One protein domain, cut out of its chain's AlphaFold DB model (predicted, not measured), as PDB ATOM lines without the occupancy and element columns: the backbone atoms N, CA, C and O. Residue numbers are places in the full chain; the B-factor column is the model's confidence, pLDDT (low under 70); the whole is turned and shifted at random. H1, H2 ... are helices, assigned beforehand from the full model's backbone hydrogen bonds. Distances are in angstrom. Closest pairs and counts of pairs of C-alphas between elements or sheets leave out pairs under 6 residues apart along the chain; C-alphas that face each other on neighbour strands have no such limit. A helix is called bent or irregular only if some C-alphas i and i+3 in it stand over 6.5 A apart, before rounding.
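Overview. This is residues 4 to 67 of the 101 residues of the protein "Os05g0105050 protein" of Oryza sativa subsp. japonica (UniProt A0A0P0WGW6). Three helices of equal length make a triangle: H2 forms a V with H1 near one end and with H3 near the other, and H3 crosses H1 to close it. The printed part has 64 residues, all helix by class, with H1, H2 and H3 in chain order and no named strand; it is compact, radius of gyration of the C-alphas 11.7 A, spanning 32 by 24 by 17 A.

Arrangement. Start at H1, residues 4 to 19: its residues 15 to 19 touch H2, residues 23 to 38, closest at the C-alphas of Cys 19 and Ala 26, 3.9 A, in a helical hairpin at a steep tilt of 42 degrees. H2 and H3, residues 43 to 58, form another, at 36 degrees, only just steep; the closest C-alphas, Leu 37 and Arg 43, are 4.3 A apart. Residues 8 to 12 of H1 touch residues 49 to 53 of H3, closest at the C-alphas of Val 12 and Leu 53, 6.1 A, at 69 degrees, steep but only just short of about perpendicular. The helix packing is mostly crossed. Every O i to N i+4 pair is within hydrogen-bond range in H1 and H2, and 10 of 12 in H3.

Along the chain. Find C-alpha 4 at (27.568, -19.524, 0.072); H1 runs 23.1 A from there. H2 covers 22.7 A. H3 covers 22.4 A to C-alpha 58 at (14.750, -35.657, -6.920), with a kink of 34 degrees near residue 52; it is only just irregular, C-alphas 52 and 55 being 7.0 A apart.

Size, cuts and confidence. The C-alphas farthest apart, Thr 41 and Gly 60, are 32.8 A apart. The printed part has no cut, and both links between helices are tight. Look for pLDDT under 70 at residues 4 to 7 and 57 to 67.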
ATOM      1  N   ALA A   4      28.274 -19.579   1.361       50.33
ATOM      2  CA  ALA A   4      27.568 -19.524   0.072       50.33
ATOM      3  C   ALA A   4      26.356 -20.478  -0.001       50.33
ATOM      4  O   ALA A   4      25.333 -20.145  -0.587       50.33
ATOM      5  N   GLY A   5      26.434 -21.652   0.638       50.01
ATOM      6  CA  GLY A   5      25.380 -22.671   0.526       50.01
ATOM      7  C   GLY A   5      24.067 -22.312   1.232       50.01
ATOM      8  O   GLY A   5      23.008 -22.794   0.835       50.01
ATOM      9  N   VAL A   6      24.111 -21.460   2.263       54.13
ATOM     10  CA  VAL A   6      22.897 -21.017   2.975       54.13
ATOM     11  C   VAL A   6      22.113 -19.970   2.186       54.13
ATOM     12  O   VAL A   6      20.884 -19.985   2.229       54.13
ATOM     13  N   GLU A   7      22.794 -19.111   1.423       61.29
ATOM     14  CA  GLU A   7      22.134 -18.135   0.546       61.29
ATOM     15  C   GLU A   7      21.368 -18.841  -0.580       61.29
ATOM     16  O   GLU A   7      20.215 -18.502  -0.858       61.29
ATOM     17  N   ASP A   8      21.962 -19.893  -1.155       77.46
ATOM     18  CA  ASP A   8      21.310 -20.714  -2.175       77.46
ATOM     19  C   ASP A   8      20.061 -21.421  -1.627       77.46
ATOM     20  O   ASP A   8      19.019 -21.434  -2.283       77.46
ATOM     21  N   ALA A   9      20.117 -21.964  -0.406       81.02
ATOM     22  CA  ALA A   9      18.976 -22.651   0.202       81.02
ATOM     23  C   ALA A   9      17.776 -21.713   0.423       81.02
ATOM     24  O   ALA A   9      16.642 -22.074   0.102       81.02
ATOM     25  N   ALA A  10      18.018 -20.494   0.919       86.61
ATOM     26  CA  ALA A  10      16.967 -19.492   1.097       86.61
ATOM     27  C   ALA A  10      16.370 -19.046  -0.249       86.61
ATOM     28  O   ALA A  10      15.150 -18.931  -0.385       86.61
ATOM     29  N   ALA A  11      17.215 -18.849  -1.267       88.62
ATOM     30  CA  ALA A  11      16.767 -18.497  -2.610       88.62
ATOM     31  C   ALA A  11      15.922 -19.611  -3.253       88.62
ATOM     32  O   ALA A  11      14.913 -19.322  -3.904       88.62
ATOM     33  N   VAL A  12      16.303 -20.877  -3.055       88.86
ATOM     34  CA  VAL A  12      15.540 -22.038  -3.529       88.86
ATOM     35  C   VAL A  12      14.203 -22.147  -2.799       88.86
ATOM     36  O   VAL A  12      13.181 -22.313  -3.458       88.86
ATOM     37  N   ALA A  13      14.168 -21.974  -1.476       88.39
ATOM     38  CA  ALA A  13      12.915 -21.976  -0.718       88.39
ATOM     39  C   ALA A  13      11.956 -20.876  -1.205       88.39
ATOM     40  O   ALA A  13      10.799 -21.154  -1.510       88.39
ATOM     41  N   ALA A  14      12.454 -19.650  -1.388       91.43
ATOM     42  CA  ALA A  14      11.655 -18.548  -1.921       91.43
ATOM     43  C   ALA A  14      11.158 -18.812  -3.355       91.43
ATOM     44  O   ALA A  14      10.067 -18.383  -3.720       91.43
ATOM     45  N   PHE A  15      11.949 -19.496  -4.186       89.88
ATOM     46  CA  PHE A  15      11.512 -19.934  -5.512       89.88
ATOM     47  C   PHE A  15      10.381 -20.960  -5.429       89.88
ATOM     48  O   PHE A  15       9.388 -20.818  -6.135       89.88
ATOM     49  N   LEU A  16      10.496 -21.960  -4.551       86.94
ATOM     50  CA  LEU A  16       9.454 -22.972  -4.365       86.94
ATOM     51  C   LEU A  16       8.142 -22.352  -3.866       86.94
ATOM     52  O   LEU A  16       7.082 -22.709  -4.373       86.94
ATOM     53  N   GLU A  17       8.212 -21.368  -2.967       90.31
ATOM     54  CA  GLU A  17       7.049 -20.582  -2.531       90.31
ATOM     55  C   GLU A  17       6.379 -19.837  -3.696       90.31
ATOM     56  O   GLU A  17       5.157 -19.863  -3.826       90.31
ATOM     57  N   ARG A  18       7.151 -19.225  -4.607       88.71
ATOM     58  CA  ARG A  18       6.586 -18.559  -5.800       88.71
ATOM     59  C   ARG A  18       5.997 -19.537  -6.815       88.71
ATOM     60  O   ARG A  18       5.052 -19.185  -7.515       88.71
ATOM     61  N   CYS A  19       6.518 -20.758  -6.877       85.83
ATOM     62  CA  CYS A  19       5.971 -21.833  -7.703       85.83
ATOM     63  C   CYS A  19       4.679 -22.437  -7.120       85.83
ATOM     64  O   CYS A  19       3.893 -23.020  -7.862       85.83
ATOM     65  N   ALA A  20       4.447 -22.307  -5.810       82.80
ATOM     66  CA  ALA A  20       3.362 -22.981  -5.102       82.80
ATOM     67  C   ALA A  20       1.918 -22.658  -5.563       82.80
ATOM     68  O   ALA A  20       1.097 -23.580  -5.520       82.80
ATOM     69  N   PRO A  21       1.562 -21.426  -5.991       84.81
ATOM     70  CA  PRO A  21       0.171 -21.059  -6.276       84.81
ATOM     71  C   PRO A  21      -0.469 -21.797  -7.460       84.81
ATOM     72  O   PRO A  21      -1.665 -22.082  -7.419       84.81
ATOM     73  N   SER A  22       0.285 -22.085  -8.527       81.76
ATOM     74  CA  SER A  22      -0.228 -22.782  -9.715       81.76
ATOM     75  C   SER A  22       0.894 -23.355 -10.586       81.76
ATOM     76  O   SER A  22       2.039 -22.910 -10.529       81.76
ATOM     77  N   GLY A  23       0.551 -24.317 -11.452       81.89
ATOM     78  CA  GLY A  23       1.481 -24.831 -12.465       81.89
ATOM     79  C   GLY A  23       1.973 -23.741 -13.426       81.89
ATOM     80  O   GLY A  23       3.148 -23.729 -13.784       81.89
ATOM     81  N   ASP A  24       1.118 -22.771 -13.773       83.60
ATOM     82  CA  ASP A  24       1.502 -21.623 -14.604       83.60
ATOM     83  C   ASP A  24       2.498 -20.697 -13.892       83.60
ATOM     84  O   ASP A  24       3.440 -20.207 -14.518       83.60
ATOM     85  N   ALA A  25       2.335 -20.486 -12.581       85.43
ATOM     86  CA  ALA A  25       3.288 -19.723 -11.778       85.43
ATOM     87  C   ALA A  25       4.649 -20.431 -11.735       85.43
ATOM     88  O   ALA A  25       5.679 -19.815 -12.015       85.43
ATOM     89  N   ALA A  26       4.647 -21.744 -11.491       86.45
ATOM     90  CA  ALA A  26       5.856 -22.559 -11.536       86.45
ATOM     91  C   ALA A  26       6.534 -22.523 -12.917       86.45
ATOM     92  O   ALA A  26       7.755 -22.371 -13.009       86.45
ATOM     93  N   TYR A  27       5.751 -22.585 -13.999       86.13
ATOM     94  CA  TYR A  27       6.267 -22.441 -15.358       86.13
ATOM     95  C   TYR A  27       6.906 -21.070 -15.587       86.13
ATOM     96  O   TYR A  27       8.000 -20.982 -16.146       86.13
ATOM     97  N   GLY A  28       6.235 -19.997 -15.156       90.43
ATOM     98  CA  GLY A  28       6.716 -18.624 -15.286       90.43
ATOM     99  C   GLY A  28       8.042 -18.400 -14.563       90.43
ATOM    100  O   GLY A  28       8.988 -17.873 -15.156       90.43
ATOM    101  N   GLU A  29       8.149 -18.874 -13.322       91.34
ATOM    102  CA  GLU A  29       9.380 -18.810 -12.530       91.34
ATOM    103  C   GLU A  29      10.512 -19.616 -13.180       91.34
ATOM    104  O   GLU A  29      11.630 -19.114 -13.337       91.34
ATOM    105  N   LEU A  30      10.236 -20.842 -13.639       88.76
ATOM    106  CA  LEU A  30      11.233 -21.661 -14.329       88.76
ATOM    107  C   LEU A  30      11.692 -21.008 -15.640       88.76
ATOM    108  O   LEU A  30      12.891 -20.968 -15.927       88.76
ATOM    109  N   LYS A  31      10.767 -20.433 -16.414       91.38
ATOM    110  CA  LYS A  31      11.073 -19.689 -17.641       91.38
ATOM    111  C   LYS A  31      11.992 -18.499 -17.360       91.38
ATOM    112  O   LYS A  31      12.922 -18.265 -18.132       91.38
ATOM    113  N   ALA A  32      11.799 -17.790 -16.247       93.45
ATOM    114  CA  ALA A  32      12.704 -16.721 -15.828       93.45
ATOM    115  C   ALA A  32      14.120 -17.251 -15.525       93.45
ATOM    116  O   ALA A  32      15.113 -16.639 -15.928       93.45
ATOM    117  N   VAL A  33      14.242 -18.424 -14.889       91.84
ATOM    118  CA  VAL A  33      15.550 -19.076 -14.682       91.84
ATOM    119  C   VAL A  33      16.223 -19.426 -16.007       91.84
ATOM    120  O   VAL A  33      17.415 -19.158 -16.166       91.84
ATOM    121  N   LEU A  34      15.471 -19.968 -16.966       90.91
ATOM    122  CA  LEU A  34      15.981 -20.297 -18.299       90.91
ATOM    123  C   LEU A  34      16.411 -19.047 -19.080       90.91
ATOM    124  O   LEU A  34      17.445 -19.079 -19.744       90.91
ATOM    125  N   GLY A  35      15.697 -17.927 -18.938       92.87
ATOM    126  CA  GLY A  35      16.112 -16.638 -19.501       92.87
ATOM    127  C   GLY A  35      17.498 -16.203 -19.011       92.87
ATOM    128  O   GLY A  35      18.352 -15.825 -19.809       92.87
ATOM    129  N   ARG A  36      17.787 -16.369 -17.714       92.43
ATOM    130  CA  ARG A  36      19.129 -16.115 -17.145       92.43
ATOM    131  C   ARG A  36      20.193 -17.103 -17.640       92.43
ATOM    132  O   ARG A  36      21.385 -16.829 -17.588       92.43
ATOM    133  N   LEU A  37      19.801 -18.284 -18.110       91.22
ATOM    134  CA  LEU A  37      20.754 -19.242 -18.671       91.22
ATOM    135  C   LEU A  37      21.234 -18.821 -20.070       91.22
ATOM    136  O   LEU A  37      22.377 -19.109 -20.447       91.22
ATOM    137  N   HIS A  38      20.367 -18.130 -20.815       91.87
ATOM    138  CA  HIS A  38      20.666 -17.605 -22.142       91.87
ATOM    139  C   HIS A  38      21.781 -16.548 -22.076       91.87
ATOM    140  O   HIS A  38      22.794 -16.666 -22.775       91.87
ATOM    141  N   GLU A  39      21.661 -15.604 -21.141       92.65
ATOM    142  CA  GLU A  39      22.595 -14.487 -20.988       92.65
ATOM    143  C   GLU A  39      23.960 -14.923 -20.416       92.65
ATOM    144  O   GLU A  39      24.026 -15.440 -19.293       92.65
ATOM    145  N   PRO A  40      25.089 -14.690 -21.122       94.13
ATOM    146  CA  PRO A  40      26.412 -15.164 -20.700       94.13
ATOM    147  C   PRO A  40      26.826 -14.706 -19.296       94.13
ATOM    148  O   PRO A  40      27.453 -15.467 -18.558       94.13
ATOM    149  N   THR A  41      26.447 -13.485 -18.917       94.23
ATOM    150  CA  THR A  41      26.788 -12.865 -17.629       94.23
ATOM    151  C   THR A  41      26.053 -13.498 -16.449       94.23
ATOM    152  O   THR A  41      26.594 -13.541 -15.347       94.23
ATOM    153  N   THR A  42      24.848 -14.040 -16.662       92.89
ATOM    154  CA  THR A  42      24.025 -14.639 -15.594       92.89
ATOM    155  C   THR A  42      23.988 -16.169 -15.645       92.89
ATOM    156  O   THR A  42      23.632 -16.814 -14.654       92.89
ATOM    157  N   ARG A  43      24.485 -16.774 -16.732       94.14
ATOM    158  CA  ARG A  43      24.518 -18.226 -16.962       94.14
ATOM    159  C   ARG A  43      25.129 -19.020 -15.812       94.14
ATOM    160  O   ARG A  43      24.600 -20.067 -15.441       94.14
ATOM    161  N   ARG A  44      26.248 -18.555 -15.248       91.63
ATOM    162  CA  ARG A  44      26.928 -19.254 -14.142       91.63
ATOM    163  C   ARG A  44      26.051 -19.306 -12.892       91.63
ATOM    164  O   ARG A  44      25.901 -20.378 -12.314       91.63
ATOM    165  N   ALA A  45      25.454 -18.176 -12.513       90.40
ATOM    166  CA  ALA A  45      24.557 -18.096 -11.365       90.40
ATOM    167  C   ALA A  45      23.293 -18.941 -11.588       90.40
ATOM    168  O   ALA A  45      22.889 -19.685 -10.702       90.40
ATOM    169  N   ALA A  46      22.724 -18.914 -12.798       91.15
ATOM    170  CA  ALA A  46      21.573 -19.745 -13.151       91.15
ATOM    171  C   ALA A  46      21.878 -21.252 -13.039       91.15
ATOM    172  O   ALA A  46      21.068 -22.006 -12.506       91.15
ATOM    173  N   ARG A  47      23.062 -21.701 -13.483       90.71
ATOM    174  CA  ARG A  47      23.500 -23.103 -13.332       90.71
ATOM    175  C   ARG A  47      23.705 -23.504 -11.874       90.71
ATOM    176  O   ARG A  47      23.293 -24.599 -11.494       90.71
ATOM    177  N   ALA A  48      24.331 -22.639 -11.076       90.13
ATOM    178  CA  ALA A  48      24.509 -22.878  -9.645       90.13
ATOM    179  C   ALA A  48      23.147 -23.025  -8.948       90.13
ATOM    180  O   ALA A  48      22.911 -24.019  -8.269       90.13
ATOM    181  N   PHE A  49      22.212 -22.120  -9.247       90.43
ATOM    182  CA  PHE A  49      20.847 -22.171  -8.731       90.43
ATOM    183  C   PHE A  49      20.113 -23.468  -9.115       90.43
ATOM    184  O   PHE A  49      19.544 -24.132  -8.255       90.43
ATOM    185  N   LEU A  50      20.163 -23.884 -10.388       88.06
ATOM    186  CA  LEU A  50      19.557 -25.153 -10.825       88.06
ATOM    187  C   LEU A  50      20.195 -26.373 -10.141       88.06
ATOM    188  O   LEU A  50      19.507 -27.349  -9.846       88.06
ATOM    189  N   THR A  51      21.495 -26.310  -9.853       87.41
ATOM    190  CA  THR A  51      22.196 -27.360  -9.101       87.41
ATOM    191  C   THR A  51      21.701 -27.419  -7.656       87.41
ATOM    192  O   THR A  51      21.414 -28.507  -7.163       87.41
ATOM    193  N   ALA A  52      21.531 -26.264  -7.004       87.63
ATOM    194  CA  ALA A  52      20.977 -26.163  -5.654       87.63
ATOM    195  C   ALA A  52      19.502 -26.602  -5.577       87.63
ATOM    196  O   ALA A  52      19.056 -27.097  -4.546       87.63
ATOM    197  N   LEU A  53      18.753 -26.466  -6.674       85.37
ATOM    198  CA  LEU A  53      17.354 -26.877  -6.786       85.37
ATOM    199  C   LEU A  53      17.181 -28.404  -6.950       85.37
ATOM    200  O   LEU A  53      16.163 -28.966  -6.551       85.37
ATOM    201  N   ARG A  54      18.190 -29.101  -7.488       81.16
ATOM    202  CA  ARG A  54      18.148 -30.539  -7.824       81.16
ATOM    203  C   ARG A  54      17.712 -31.480  -6.680       81.16
ATOM    204  O   ARG A  54      16.933 -32.395  -6.970       81.16
ATOM    205  N   PRO A  55      18.140 -31.303  -5.410       78.67
ATOM    206  CA  PRO A  55      17.701 -32.154  -4.301       78.67
ATOM    207  C   PRO A  55      16.187 -32.115  -4.088       78.67
ATOM    208  O   PRO A  55      15.577 -33.148  -3.830       78.67
ATOM    209  N   PHE A  56      15.573 -30.944  -4.277       74.49
ATOM    210  CA  PHE A  56      14.134 -30.762  -4.106       74.49
ATOM    211  C   PHE A  56      13.354 -31.468  -5.214       74.49
ATOM    212  O   PHE A  56      12.291 -32.019  -4.957       74.49
ATOM    213  N   CYS A  57      13.887 -31.522  -6.434       67.35
ATOM    214  CA  CYS A  57      13.231 -32.187  -7.564       67.35
ATOM    215  C   CYS A  57      13.357 -33.712  -7.534       67.35
ATOM    216  O   CYS A  57      12.514 -34.401  -8.101       67.35
ATOM    217  N   SER A  58      14.425 -34.226  -6.919       61.80
ATOM    218  CA  SER A  58      14.750 -35.657  -6.920       61.80
ATOM    219  C   SER A  58      13.918 -36.448  -5.911       61.80
ATOM    220  O   SER A  58      13.679 -37.639  -6.102       61.80
ATOM    221  N   SER A  59      13.446 -35.799  -4.843       58.40
ATOM    222  CA  SER A  59      12.541 -36.410  -3.873       58.40
ATOM    223  C   SER A  59      11.128 -36.503  -4.454       58.40
ATOM    224  O   SER A  59      10.299 -35.656  -4.134       58.40
ATOM    225  N   GLY A  60      10.900 -37.487  -5.333       51.56
ATOM    226  CA  GLY A  60       9.618 -38.102  -5.729       51.56
ATOM    227  C   GLY A  60       8.489 -37.212  -6.266       51.56
ATOM    228  O   GLY A  60       7.946 -37.491  -7.330       51.56
ATOM    229  N   ASP A  61       8.142 -36.140  -5.561       52.31
ATOM    230  CA  ASP A  61       6.810 -35.550  -5.593       52.31
ATOM    231  C   ASP A  61       6.788 -34.014  -5.636       52.31
ATOM    232  O   ASP A  61       5.762 -33.444  -6.004       52.31
ATOM    233  N   SER A  62       7.876 -33.305  -5.298       54.69
ATOM    234  CA  SER A  62       7.755 -31.853  -5.057       54.69
ATOM    235  C   SER A  62       7.457 -31.050  -6.331       54.69
ATOM    236  O   SER A  62       6.535 -30.244  -6.338       54.69
ATOM    237  N   LEU A  63       8.171 -31.305  -7.437       57.09
ATOM    238  CA  LEU A  63       7.886 -30.669  -8.728       57.09
ATOM    239  C   LEU A  63       6.841 -31.421  -9.546       57.09
ATOM    240  O   LEU A  63       6.138 -30.798 -10.342       57.09
ATOM    241  N   ALA A  64       6.692 -32.730  -9.314       62.31
ATOM    242  CA  ALA A  64       5.626 -33.512  -9.929       62.31
ATOM    243  C   ALA A  64       4.251 -32.942  -9.549       62.31
ATOM    244  O   ALA A  64       3.377 -32.853 -10.409       62.31
ATOM    245  N   ARG A  65       4.103 -32.441  -8.310       63.03
ATOM    246  CA  ARG A  65       2.926 -31.681  -7.863       63.03
ATOM    247  C   ARG A  65       2.595 -30.483  -8.760       63.03
ATOM    248  O   ARG A  65       1.424 -30.156  -8.912       63.03
ATOM    249  N   TYR A  66       3.603 -29.852  -9.359       61.27
ATOM    250  CA  TYR A  66       3.455 -28.691 -10.243       61.27
ATOM    251  C   TYR A  66       3.527 -29.052 -11.735       61.27
ATOM    252  O   TYR A  66       3.553 -28.158 -12.574       61.27
ATOM    253  N   GLY A  67       3.567 -30.344 -12.086       61.69
ATOM    254  CA  GLY A  67       3.659 -30.808 -13.474       61.69
ATOM    255  C   GLY A  67       5.065 -30.746 -14.084       61.69
ATOM    256  O   GLY A  67       5.212 -30.936 -15.289       61.69
TER     257      GLY A  67